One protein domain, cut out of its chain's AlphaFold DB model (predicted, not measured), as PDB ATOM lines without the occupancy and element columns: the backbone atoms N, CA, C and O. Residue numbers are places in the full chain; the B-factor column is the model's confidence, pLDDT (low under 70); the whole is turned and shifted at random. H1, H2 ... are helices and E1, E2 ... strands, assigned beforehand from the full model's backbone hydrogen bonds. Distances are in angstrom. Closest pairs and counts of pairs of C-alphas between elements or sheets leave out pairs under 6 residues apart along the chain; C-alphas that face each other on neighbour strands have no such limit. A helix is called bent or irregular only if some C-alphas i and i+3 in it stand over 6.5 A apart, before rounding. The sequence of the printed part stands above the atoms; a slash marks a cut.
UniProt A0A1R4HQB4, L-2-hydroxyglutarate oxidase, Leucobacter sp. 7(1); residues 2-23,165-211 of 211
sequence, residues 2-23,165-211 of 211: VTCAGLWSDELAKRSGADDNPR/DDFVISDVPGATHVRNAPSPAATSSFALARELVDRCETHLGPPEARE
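This is residues 2 to 23 and 165 to 211 of the 211 residues of the protein "L-2-hydroxyglutarate oxidase" of Leucobacter sp. 7(1) (UniProt A0A1R4HQB4). A small two-stranded hairpin, E1 and E2, sits between two helices, with H1 packed mainly on E2 over one face and the longer H2 more loosely over the other; a tail, residues 204 to 211, of which 204 is the last residue of H2, sticks out. Residues 2 to 3 pair in parallel with E2. The printed part has 69 residues, with two named helices and two named strands in the order H1, E1, E2, H2; the sheet, in the order E1 - E2, is antiparallel, and the class is mixed, helices and strands. It is only just loose, close to compact, with a radius of gyration of the C-alphas of 13.4 A, and only just flat, spanning 45 by 30 by 15 A.

Residues 2 to 3 pair in parallel with residues 176 to 177 of E2, residues 175 to 180. H1, residues 6 to 15, comes closest to E2 at the C-alphas of Ser 9 and Arg 179, 4.9 A apart. E1, residues 168 to 172, and E2 form a hairpin at 161 degrees between directions, with N 170 and O 177 at 2.9 A and N 177 and O 170 at 2.8 A, within hydrogen-bond range. The closest C-alphas of E2 and H2, residues 189 to 204, are those of Thr 176 and Cys 200, 7.7 A apart. H2 is apart from H1 and E1. O i to N i+4 pairs are within hydrogen-bond range in 4 of 6 cases in H1 and 10 of 12 in H2.

H1 begins at C-alpha 6 (19.759, 28.109, 23.373), spans 15.0 A and is irregular, with C-alphas 7 and 10 at 7.7 A. E1 spans 13.3 A and E2 15.4 A. H2 spans 22.3 A, ending at C-alpha 204 (40.025, 15.396, 17.320).

The C-alphas farthest apart, of Arg 23 and Glu 211, are 45.7 A apart. Residues 24 to 164 are not printed; C-alphas 23 and 165 are 13.1 A apart across the cut. Of the links printed whole, E1 to E2 is tight and E2 to H2 short. Residues 205 to 211 have pLDDT under 70.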
ATOM      1  N   VAL A   2      32.077  22.574  22.221       94.50
ATOM      2  CA  VAL A   2      30.681  22.482  21.740       94.50
ATOM      3  C   VAL A   2      29.817  23.461  22.527       94.50
ATOM      4  O   VAL A   2      29.895  23.488  23.754       94.50
ATOM      5  N   THR A   3      29.009  24.283  21.852       95.62
ATOM      6  CA  THR A   3      28.151  25.277  22.517       95.62
ATOM      7  C   THR A   3      26.671  24.994  22.282       95.62
ATOM      8  O   THR A   3      26.230  24.937  21.134       95.62
ATOM      9  N   CYS A   4      25.894  24.941  23.366       95.19
ATOM     10  CA  CYS A   4      24.441  24.741  23.355       95.19
ATOM     11  C   CYS A   4      23.736  25.930  24.032       95.19
ATOM     12  O   CYS A   4      23.081  25.786  25.061       95.19
ATOM     13  N   ALA A   5      23.920  27.140  23.493       95.50
ATOM     14  CA  ALA A   5      23.544  28.388  24.172       95.50
ATOM     15  C   ALA A   5      22.052  28.777  24.056       95.50
ATOM     16  O   ALA A   5      21.673  29.878  24.465       95.50
ATOM     17  N   GLY A   6      21.206  27.908  23.490       94.31
ATOM     18  CA  GLY A   6      19.759  28.109  23.373       94.31
ATOM     19  C   GLY A   6      19.402  29.468  22.766       94.31
ATOM     20  O   GLY A   6      19.662  29.725  21.595       94.31
ATOM     21  N   LEU A   7      18.847  30.359  23.590       95.62
ATOM     22  CA  LEU A   7      18.395  31.700  23.205       95.62
ATOM     23  C   LEU A   7      19.491  32.597  22.604       95.62
ATOM     24  O   LEU A   7      19.172  33.491  21.826       95.62
ATOM     25  N   TRP A   8      20.760  32.374  22.950       96.56
ATOM     26  CA  TRP A   8      21.902  33.166  22.465       96.56
ATOM     27  C   TRP A   8      22.778  32.421  21.453       96.56
ATOM     28  O   TRP A   8      23.893  32.856  21.165       96.56
ATOM     29  N   SER A   9      22.307  31.287  20.941       96.25
ATOM     30  CA  SER A   9      23.087  30.423  20.054       96.25
ATOM     31  C   SER A   9      23.476  31.087  18.727       96.25
ATOM     32  O   SER A   9      24.621  30.958  18.301       96.25
ATOM     33  N   ASP A  10      22.581  31.873  18.129       95.88
ATOM     34  CA  ASP A  10      22.837  32.708  16.947       95.88
ATOM     35  C   ASP A  10      23.927  33.764  17.188       95.88
ATOM     36  O   ASP A  10      24.866  33.895  16.405       95.88
ATOM     37  N   GLU A  11      23.840  34.501  18.298       95.44
ATOM     38  CA  GLU A  11      24.807  35.543  18.648       95.44
ATOM     39  C   GLU A  11      26.191  34.961  18.930       95.44
ATOM     40  O   GLU A  11      27.196  35.542  18.516       95.44
ATOM     41  N   LEU A  12      26.250  33.834  19.644       96.19
ATOM     42  CA  LEU A  12      27.509  33.177  19.976       96.19
ATOM     43  C   LEU A  12      28.185  32.605  18.727       96.19
ATOM     44  O   LEU A  12      29.385  32.810  18.546       96.19
ATOM     45  N   ALA A  13      27.420  31.955  17.847       96.19
ATOM     46  CA  ALA A  13      27.934  31.434  16.584       96.19
ATOM     47  C   ALA A  13      28.475  32.568  15.699       96.19
ATOM     48  O   ALA A  13      29.620  32.513  15.249       96.19
ATOM     49  N   LYS A  14      27.707  33.653  15.535       95.69
ATOM     50  CA  LYS A  14      28.124  34.823  14.749       95.69
ATOM     51  C   LYS A  14      29.411  35.458  15.270       95.69
ATOM     52  O   LYS A  14      30.303  35.786  14.495       95.69
ATOM     53  N   ARG A  15      29.532  35.636  16.592       95.75
ATOM     54  CA  ARG A  15      30.753  36.191  17.212       95.75
ATOM     55  C   ARG A  15      31.977  35.298  17.024       95.75
ATOM     56  O   ARG A  15      33.089  35.803  17.103       95.75
ATOM     57  N   SER A  16      31.761  34.011  16.771       95.50
ATOM     58  CA  SER A  16      32.812  33.022  16.528       95.50
ATOM     59  C   SER A  16      33.139  32.860  15.033       95.50
ATOM     60  O   SER A  16      33.949  32.012  14.678       95.50
ATOM     61  N   GLY A  17      32.534  33.676  14.157       94.69
ATOM     62  CA  GLY A  17      32.804  33.692  12.716       94.69
ATOM     63  C   GLY A  17      31.828  32.883  11.855       94.69
ATOM     64  O   GLY A  17      32.035  32.803  10.648       94.69
ATOM     65  N   ALA A  18      30.772  32.303  12.436       95.06
ATOM     66  CA  ALA A  18      29.728  31.624  11.666       95.06
ATOM     67  C   ALA A  18      28.796  32.621  10.948       95.06
ATOM     68  O   ALA A  18      28.730  33.803  11.296       95.06
ATOM     69  N   ASP A  19      28.029  32.119   9.976       93.75
ATOM     70  CA  ASP A  19      27.052  32.915   9.230       93.75
ATOM     71  C   ASP A  19      25.947  33.504  10.131       93.75
ATOM     72  O   ASP A  19      25.563  32.930  11.149       93.75
ATOM     73  N   ASP A  20      25.389  34.653   9.751       92.19
ATOM     74  CA  ASP A  20      24.334  35.340  10.512       92.19
ATOM     75  C   ASP A  20      22.965  34.630  10.439       92.19
ATOM     76  O   ASP A  20      22.071  34.942  11.223       92.19
ATOM     77  N   ASN A  21      22.792  33.671   9.525       93.44
ATOM     78  CA  ASN A  21      21.584  32.876   9.323       93.44
ATOM     79  C   ASN A  21      21.698  31.477   9.968       93.44
ATOM     80  O   ASN A  21      22.737  30.832   9.805       93.44
ATOM     81  N   PRO A  22      20.669  30.971  10.675       95.19
ATOM     82  CA  PRO A  22      19.441  31.650  11.101       95.19
ATOM     83  C   PRO A  22      19.657  32.540  12.334       95.19
ATOM     84  O   PRO A  22      20.650  32.401  13.061       95.19
ATOM     85  N   ARG A  23      18.681  33.416  12.619       95.88
ATOM     86  CA  ARG A  23      18.613  34.179  13.880       95.88
ATOM     87  C   ARG A  23      17.551  33.630  14.820       95.88
ATOM     88  O   ARG A  23      16.534  33.102  14.379       95.88
ATOM     89  N   ASP A 165      12.726  24.053  11.386       86.62
ATOM     90  CA  ASP A 165      12.144  22.903  12.086       86.62
ATOM     91  C   ASP A 165      13.118  21.731  12.283       86.62
ATOM     92  O   ASP A 165      12.771  20.753  12.940       86.62
ATOM     93  N   ASP A 166      14.362  21.858  11.806       87.81
ATOM     94  CA  ASP A 166      15.430  20.868  11.998       87.81
ATOM     95  C   ASP A 166      16.626  21.438  12.789       87.81
ATOM     96  O   ASP A 166      16.721  22.643  13.059       87.81
ATOM     97  N   PHE A 167      17.550  20.569  13.194       90.12
ATOM     98  CA  PHE A 167      18.788  20.957  13.849       90.12
ATOM     99  C   PHE A 167      19.650  21.818  12.931       90.12
ATOM    100  O   PHE A 167      19.931  21.471  11.787       90.12
ATOM    101  N   VAL A 168      20.148  22.927  13.475       93.06
ATOM    102  CA  VAL A 168      21.156  23.746  12.798       93.06
ATOM    103  C   VAL A 168      22.426  23.685  13.613       93.06
ATOM    104  O   VAL A 168      22.458  24.136  14.759       93.06
ATOM    105  N   ILE A 169      23.468  23.131  13.006       93.31
ATOM    106  CA  ILE A 169      24.800  23.007  13.588       93.31
ATOM    107  C   ILE A 169      25.758  23.804  12.704       93.31
ATOM    108  O   ILE A 169      25.688  23.727  11.479       93.31
ATOM    109  N   SER A 170      26.620  24.612  13.314       93.38
ATOM    110  CA  SER A 170      27.659  25.350  12.594       93.38
ATOM    111  C   SER A 170      29.022  25.068  13.193       93.38
ATOM    112  O   SER A 170      29.221  25.275  14.389       93.38
ATOM    113  N   ASP A 171      29.955  24.657  12.345       92.56
ATOM    114  CA  ASP A 171      31.344  24.423  12.709       92.56
ATOM    115  C   ASP A 171      32.202  25.627  12.321       92.56
ATOM    116  O   ASP A 171      32.119  26.156  11.212       92.56
ATOM    117  N   VAL A 172      33.027  26.070  13.262       92.25
ATOM    118  CA  VAL A 172      34.058  27.095  13.085       92.25
ATOM    119  C   VAL A 172      35.371  26.565  13.669       92.25
ATOM    120  O   VAL A 172      35.349  25.630  14.477       92.25
ATOM    121  N   PRO A 173      36.540  27.127  13.313       90.00
ATOM    122  CA  PRO A 173      37.805  26.687  13.892       90.00
ATOM    123  C   PRO A 173      37.761  26.667  15.431       90.00
ATOM    124  O   PRO A 173      37.579  27.694  16.080       90.00
ATOM    125  N   GLY A 174      37.902  25.474  16.015       88.94
ATOM    126  CA  GLY A 174      37.902  25.255  17.466       88.94
ATOM    127  C   GLY A 174      36.526  25.147  18.143       88.94
ATOM    128  O   GLY A 174      36.479  24.816  19.338       88.94
ATOM    129  N   ALA A 175      35.406  25.360  17.438       92.12
ATOM    130  CA  ALA A 175      34.073  25.278  18.037       92.12
ATOM    131  C   ALA A 175      32.960  24.755  17.109       92.12
ATOM    132  O   ALA A 175      32.888  25.097  15.937       92.12
ATOM    133  N   THR A 176      32.029  24.002  17.693       94.38
ATOM    134  CA  THR A 176      30.777  23.557  17.071       94.38
ATOM    135  C   THR A 176      29.605  24.188  17.821       94.38
ATOM    136  O   THR A 176      29.492  24.071  19.046       94.38
ATOM    137  N   HIS A 177      28.722  24.876  17.104       95.56
ATOM    138  CA  HIS A 177      27.588  25.603  17.665       95.56
ATOM    139  C   HIS A 177      26.269  24.913  17.324       95.56
ATOM    140  O   HIS A 177      25.898  24.833  16.156       95.56
ATOM    141  N   VAL A 178      25.510  24.499  18.342       95.75
ATOM    142  CA  VAL A 178      24.104  24.101  18.183       95.75
ATOM    143  C   VAL A 178      23.258  25.370  18.147       95.75
ATOM    144  O   VAL A 178      23.005  25.995  19.180       95.75
ATOM    145  N   ARG A 179      22.868  25.779  16.940       94.50
ATOM    146  CA  ARG A 179      22.137  27.022  16.652       94.50
ATOM    147  C   ARG A 179      20.630  26.858  16.654       94.50
ATOM    148  O   ARG A 179      19.919  27.811  16.942       94.50
ATOM    149  N   ASN A 180      20.142  25.664  16.351       94.00
ATOM    150  CA  ASN A 180      18.735  25.333  16.492       94.00
ATOM    151  C   ASN A 180      18.602  23.905  16.996       94.00
ATOM    152  O   ASN A 180      19.265  23.002  16.491       94.00
ATOM    153  N   ALA A 181      17.738  23.726  17.985       90.44
ATOM    154  CA  ALA A 181      17.313  22.431  18.492       90.44
ATOM    155  C   ALA A 181      15.808  22.546  18.773       90.44
ATOM    156  O   ALA A 181      15.412  22.880  19.897       90.44
ATOM    157  N   PRO A 182      14.967  22.390  17.737       84.38
ATOM    158  CA  PRO A 182      13.537  22.617  17.856       84.38
ATOM    159  C   PRO A 182      12.864  21.493  18.653       84.38
ATOM    160  O   PRO A 182      13.427  20.427  18.892       84.38
ATOM    161  N   SER A 183      11.636  21.735  19.115       78.00
ATOM    162  CA  SER A 183      10.842  20.694  19.778       78.00
ATOM    163  C   SER A 183      10.675  19.482  18.850       78.00
ATOM    164  O   SER A 183      10.303  19.702  17.699       78.00
ATOM    165  N   PRO A 184      10.867  18.234  19.326       82.75
ATOM    166  CA  PRO A 184      11.007  17.804  20.724       82.75
ATOM    167  C   PRO A 184      12.467  17.592  21.204       82.75
ATOM    168  O   PRO A 184      12.801  16.522  21.713       82.75
ATOM    169  N   ALA A 185      13.331  18.614  21.124       85.12
ATOM    170  CA  ALA A 185      14.747  18.550  21.531       85.12
ATOM    171  C   ALA A 185      15.024  17.993  22.939       85.12
ATOM    172  O   ALA A 185      16.048  17.349  23.151       85.12
ATOM    173  N   ALA A 186      14.140  18.214  23.918       88.81
ATOM    174  CA  ALA A 186      14.319  17.634  25.252       88.81
ATOM    175  C   ALA A 186      14.261  16.096  25.206       88.81
ATOM    176  O   ALA A 186      15.115  15.420  25.781       88.81
ATOM    177  N   THR A 187      13.295  15.552  24.462       90.19
ATOM    178  CA  THR A 187      13.104  14.111  24.269       90.19
ATOM    179  C   THR A 187      14.235  13.499  23.442       90.19
ATOM    180  O   THR A 187      14.688  12.402  23.751       90.19
ATOM    181  N   SER A 188      14.729  14.209  22.424       89.94
ATOM    182  CA  SER A 188      15.824  13.747  21.556       89.94
ATOM    183  C   SER A 188      17.229  14.133  22.042       89.94
ATOM    184  O   SER A 188      18.208  13.879  21.344       89.94
ATOM    185  N   SER A 189      17.362  14.699  23.245       93.12
ATOM    186  CA  SER A 189      18.620  15.273  23.749       93.12
ATOM    187  C   SER A 189      19.793  14.287  23.786       93.12
ATOM    188  O   SER A 189      20.903  14.652  23.407       93.12
ATOM    189  N   PHE A 190      19.564  13.029  24.172       94.19
ATOM    190  CA  PHE A 190      20.616  12.007  24.170       94.19
ATOM    191  C   PHE A 190      21.063  11.604  22.762       94.19
ATOM    192  O   PHE A 190      22.245  11.348  22.552       94.19
ATOM    193  N   ALA A 191      20.137  11.558  21.800       91.94
ATOM    194  CA  ALA A 191      20.473  11.273  20.407       91.94
ATOM    195  C   ALA A 191      21.269  12.435  19.798       91.94
ATOM    196  O   ALA A 191      22.310  12.207  19.191       91.94
ATOM    197  N   LEU A 192      20.838  13.675  20.057       90.88
ATOM    198  CA  LEU A 192      21.567  14.873  19.648       90.88
ATOM    199  C   LEU A 192      22.973  14.919  20.262       90.88
ATOM    200  O   LEU A 192      23.929  15.267  19.580       90.88
ATOM    201  N   ALA A 193      23.120  14.553  21.537       93.50
ATOM    202  CA  ALA A 193      24.426  14.516  22.187       93.50
ATOM    203  C   ALA A 193      25.380  13.513  21.517       93.50
ATOM    204  O   ALA A 193      26.543  13.849  21.320       93.50
ATOM    205  N   ARG A 194      24.894  12.322  21.137       92.94
ATOM    206  CA  ARG A 194      25.698  11.332  20.397       92.94
ATOM    207  C   ARG A 194      26.138  11.871  19.040       92.94
ATOM    208  O   ARG A 194      27.329  11.896  18.780       92.94
ATOM    209  N   GLU A 195      25.206  12.412  18.259       90.62
ATOM    210  CA  GLU A 195      25.508  13.031  16.960       90.62
ATOM    211  C   GLU A 195      26.585  14.125  17.075       90.62
ATOM    212  O   GLU A 195      27.486  14.220  16.246       90.62
ATOM    213  N   LEU A 196      26.523  14.956  18.120       92.06
ATOM    214  CA  LEU A 196      27.519  16.006  18.346       92.06
ATOM    215  C   LEU A 196      28.895  15.448  18.716       92.06
ATOM    216  O   LEU A 196      29.900  16.005  18.276       92.06
ATOM    217  N   VAL A 197      28.945  14.385  19.523       92.25
ATOM    218  CA  VAL A 197      30.201  13.706  19.871       92.25
ATOM    219  C   VAL A 197      30.811  13.083  18.622       92.25
ATOM    220  O   VAL A 197      31.950  13.414  18.309       92.25
ATOM    221  N   ASP A 198      30.037  12.304  17.865       90.00
ATOM    222  CA  ASP A 198      30.495  11.630  16.647       90.00
ATOM    223  C   ASP A 198      31.066  12.643  15.638       90.00
ATOM    224  O   ASP A 198      32.153  12.451  15.093       90.00
ATOM    225  N   ARG A 199      30.395  13.791  15.454       86.81
ATOM    226  CA  ARG A 199      30.915  14.899  14.635       86.81
ATOM    227  C   ARG A 199      32.231  15.454  15.166       86.81
ATOM    228  O   ARG A 199      33.167  15.648  14.395       86.81
ATOM    229  N   CYS A 200      32.318  15.728  16.465       87.12
ATOM    230  CA  CYS A 200      33.510  16.335  17.055       87.12
ATOM    231  C   CYS A 200      34.715  15.389  17.067       87.12
ATOM    232  O   CYS A 200      35.842  15.855  16.919       87.12
ATOM    233  N   GLU A 201      34.502  14.082  17.224       85.81
ATOM    234  CA  GLU A 201      35.578  13.087  17.202       85.81
ATOM    235  C   GLU A 201      36.302  13.058  15.856       85.81
ATOM    236  O   GLU A 201      37.529  12.957  15.830       85.81
ATOM    237  N   THR A 202      35.592  13.281  14.742       76.88
ATOM    238  CA  THR A 202      36.245  13.406  13.425       76.88
ATOM    239  C   THR A 202      37.264  14.550  13.366       76.88
ATOM    240  O   THR A 202      38.205  14.495  12.577       76.88
ATOM    241  N   HIS A 203      37.119  15.569  14.221       73.62
ATOM    242  CA  HIS A 203      38.016  16.724  14.287       73.62
ATOM    243  C   HIS A 203      39.159  16.551  15.303       73.62
ATOM    244  O   HIS A 203      40.098  17.345  15.288       73.62
ATOM    245  N   LEU A 204      39.086  15.558  16.200       71.69
ATOM    246  CA  LEU A 204      40.025  15.396  17.320       71.69
ATOM    247  C   LEU A 204      41.211  14.465  17.017       71.69
ATOM    248  O   LEU A 204      42.137  14.399  17.821       71.69
ATOM    249  N   GLY A 205      41.236  13.807  15.854       63.91
ATOM    250  CA  GLY A 205      42.247  12.789  15.548       63.91
ATOM    251  C   GLY A 205      42.103  11.544  16.441       63.91
ATOM    252  O   GLY A 205      41.246  11.507  17.326       63.91
ATOM    253  N   PRO A 206      42.888  10.477  16.208       62.28
ATOM    254  CA  PRO A 206      42.840   9.300  17.066       62.28
ATOM    255  C   PRO A 206      43.249   9.673  18.500       62.28
ATOM    256  O   PRO A 206      44.151  10.496  18.675       62.28
ATOM    257  N   PRO A 207      42.618   9.078  19.528       63.34
ATOM    258  CA  PRO A 207      42.994   9.335  20.910       63.34
ATOM    259  C   PRO A 207      44.471   8.983  21.113       63.34
ATOM    260  O   PRO A 207      44.901   7.888  20.745       63.34
ATOM    261  N   GLU A 208      45.244   9.899  21.701       64.12
ATOM    262  CA  GLU A 208      46.597   9.582  22.158       64.12
ATOM    263  C   GLU A 208      46.509   8.400  23.130       64.12
ATOM    264  O   GLU A 208      45.722   8.417  24.085       64.12
ATOM    265  N   ALA A 209      47.268   7.338  22.839       55.81
ATOM    266  CA  ALA A 209      47.334   6.163  23.690       55.81
ATOM    267  C   ALA A 209      47.765   6.612  25.089       55.81
ATOM    268  O   ALA A 209      48.846   7.169  25.266       55.81
ATOM    269  N   ARG A 210      46.891   6.417  26.076       54.25
ATOM    270  CA  ARG A 210      47.244   6.631  27.478       54.25
ATOM    271  C   ARG A 210      48.212   5.513  27.875       54.25
ATOM    272  O   ARG A 210      47.767   4.371  27.979       54.25
ATOM    273  N   GLU A 211      49.498   5.842  28.010       48.28
ATOM    274  CA  GLU A 211      50.515   5.000  28.672       48.28
ATOM    275  C   GLU A 211      50.223   4.828  30.170       48.28
ATOM    276  O   GLU A 211      49.711   5.787  30.800       48.28
TER     277      GLU A 211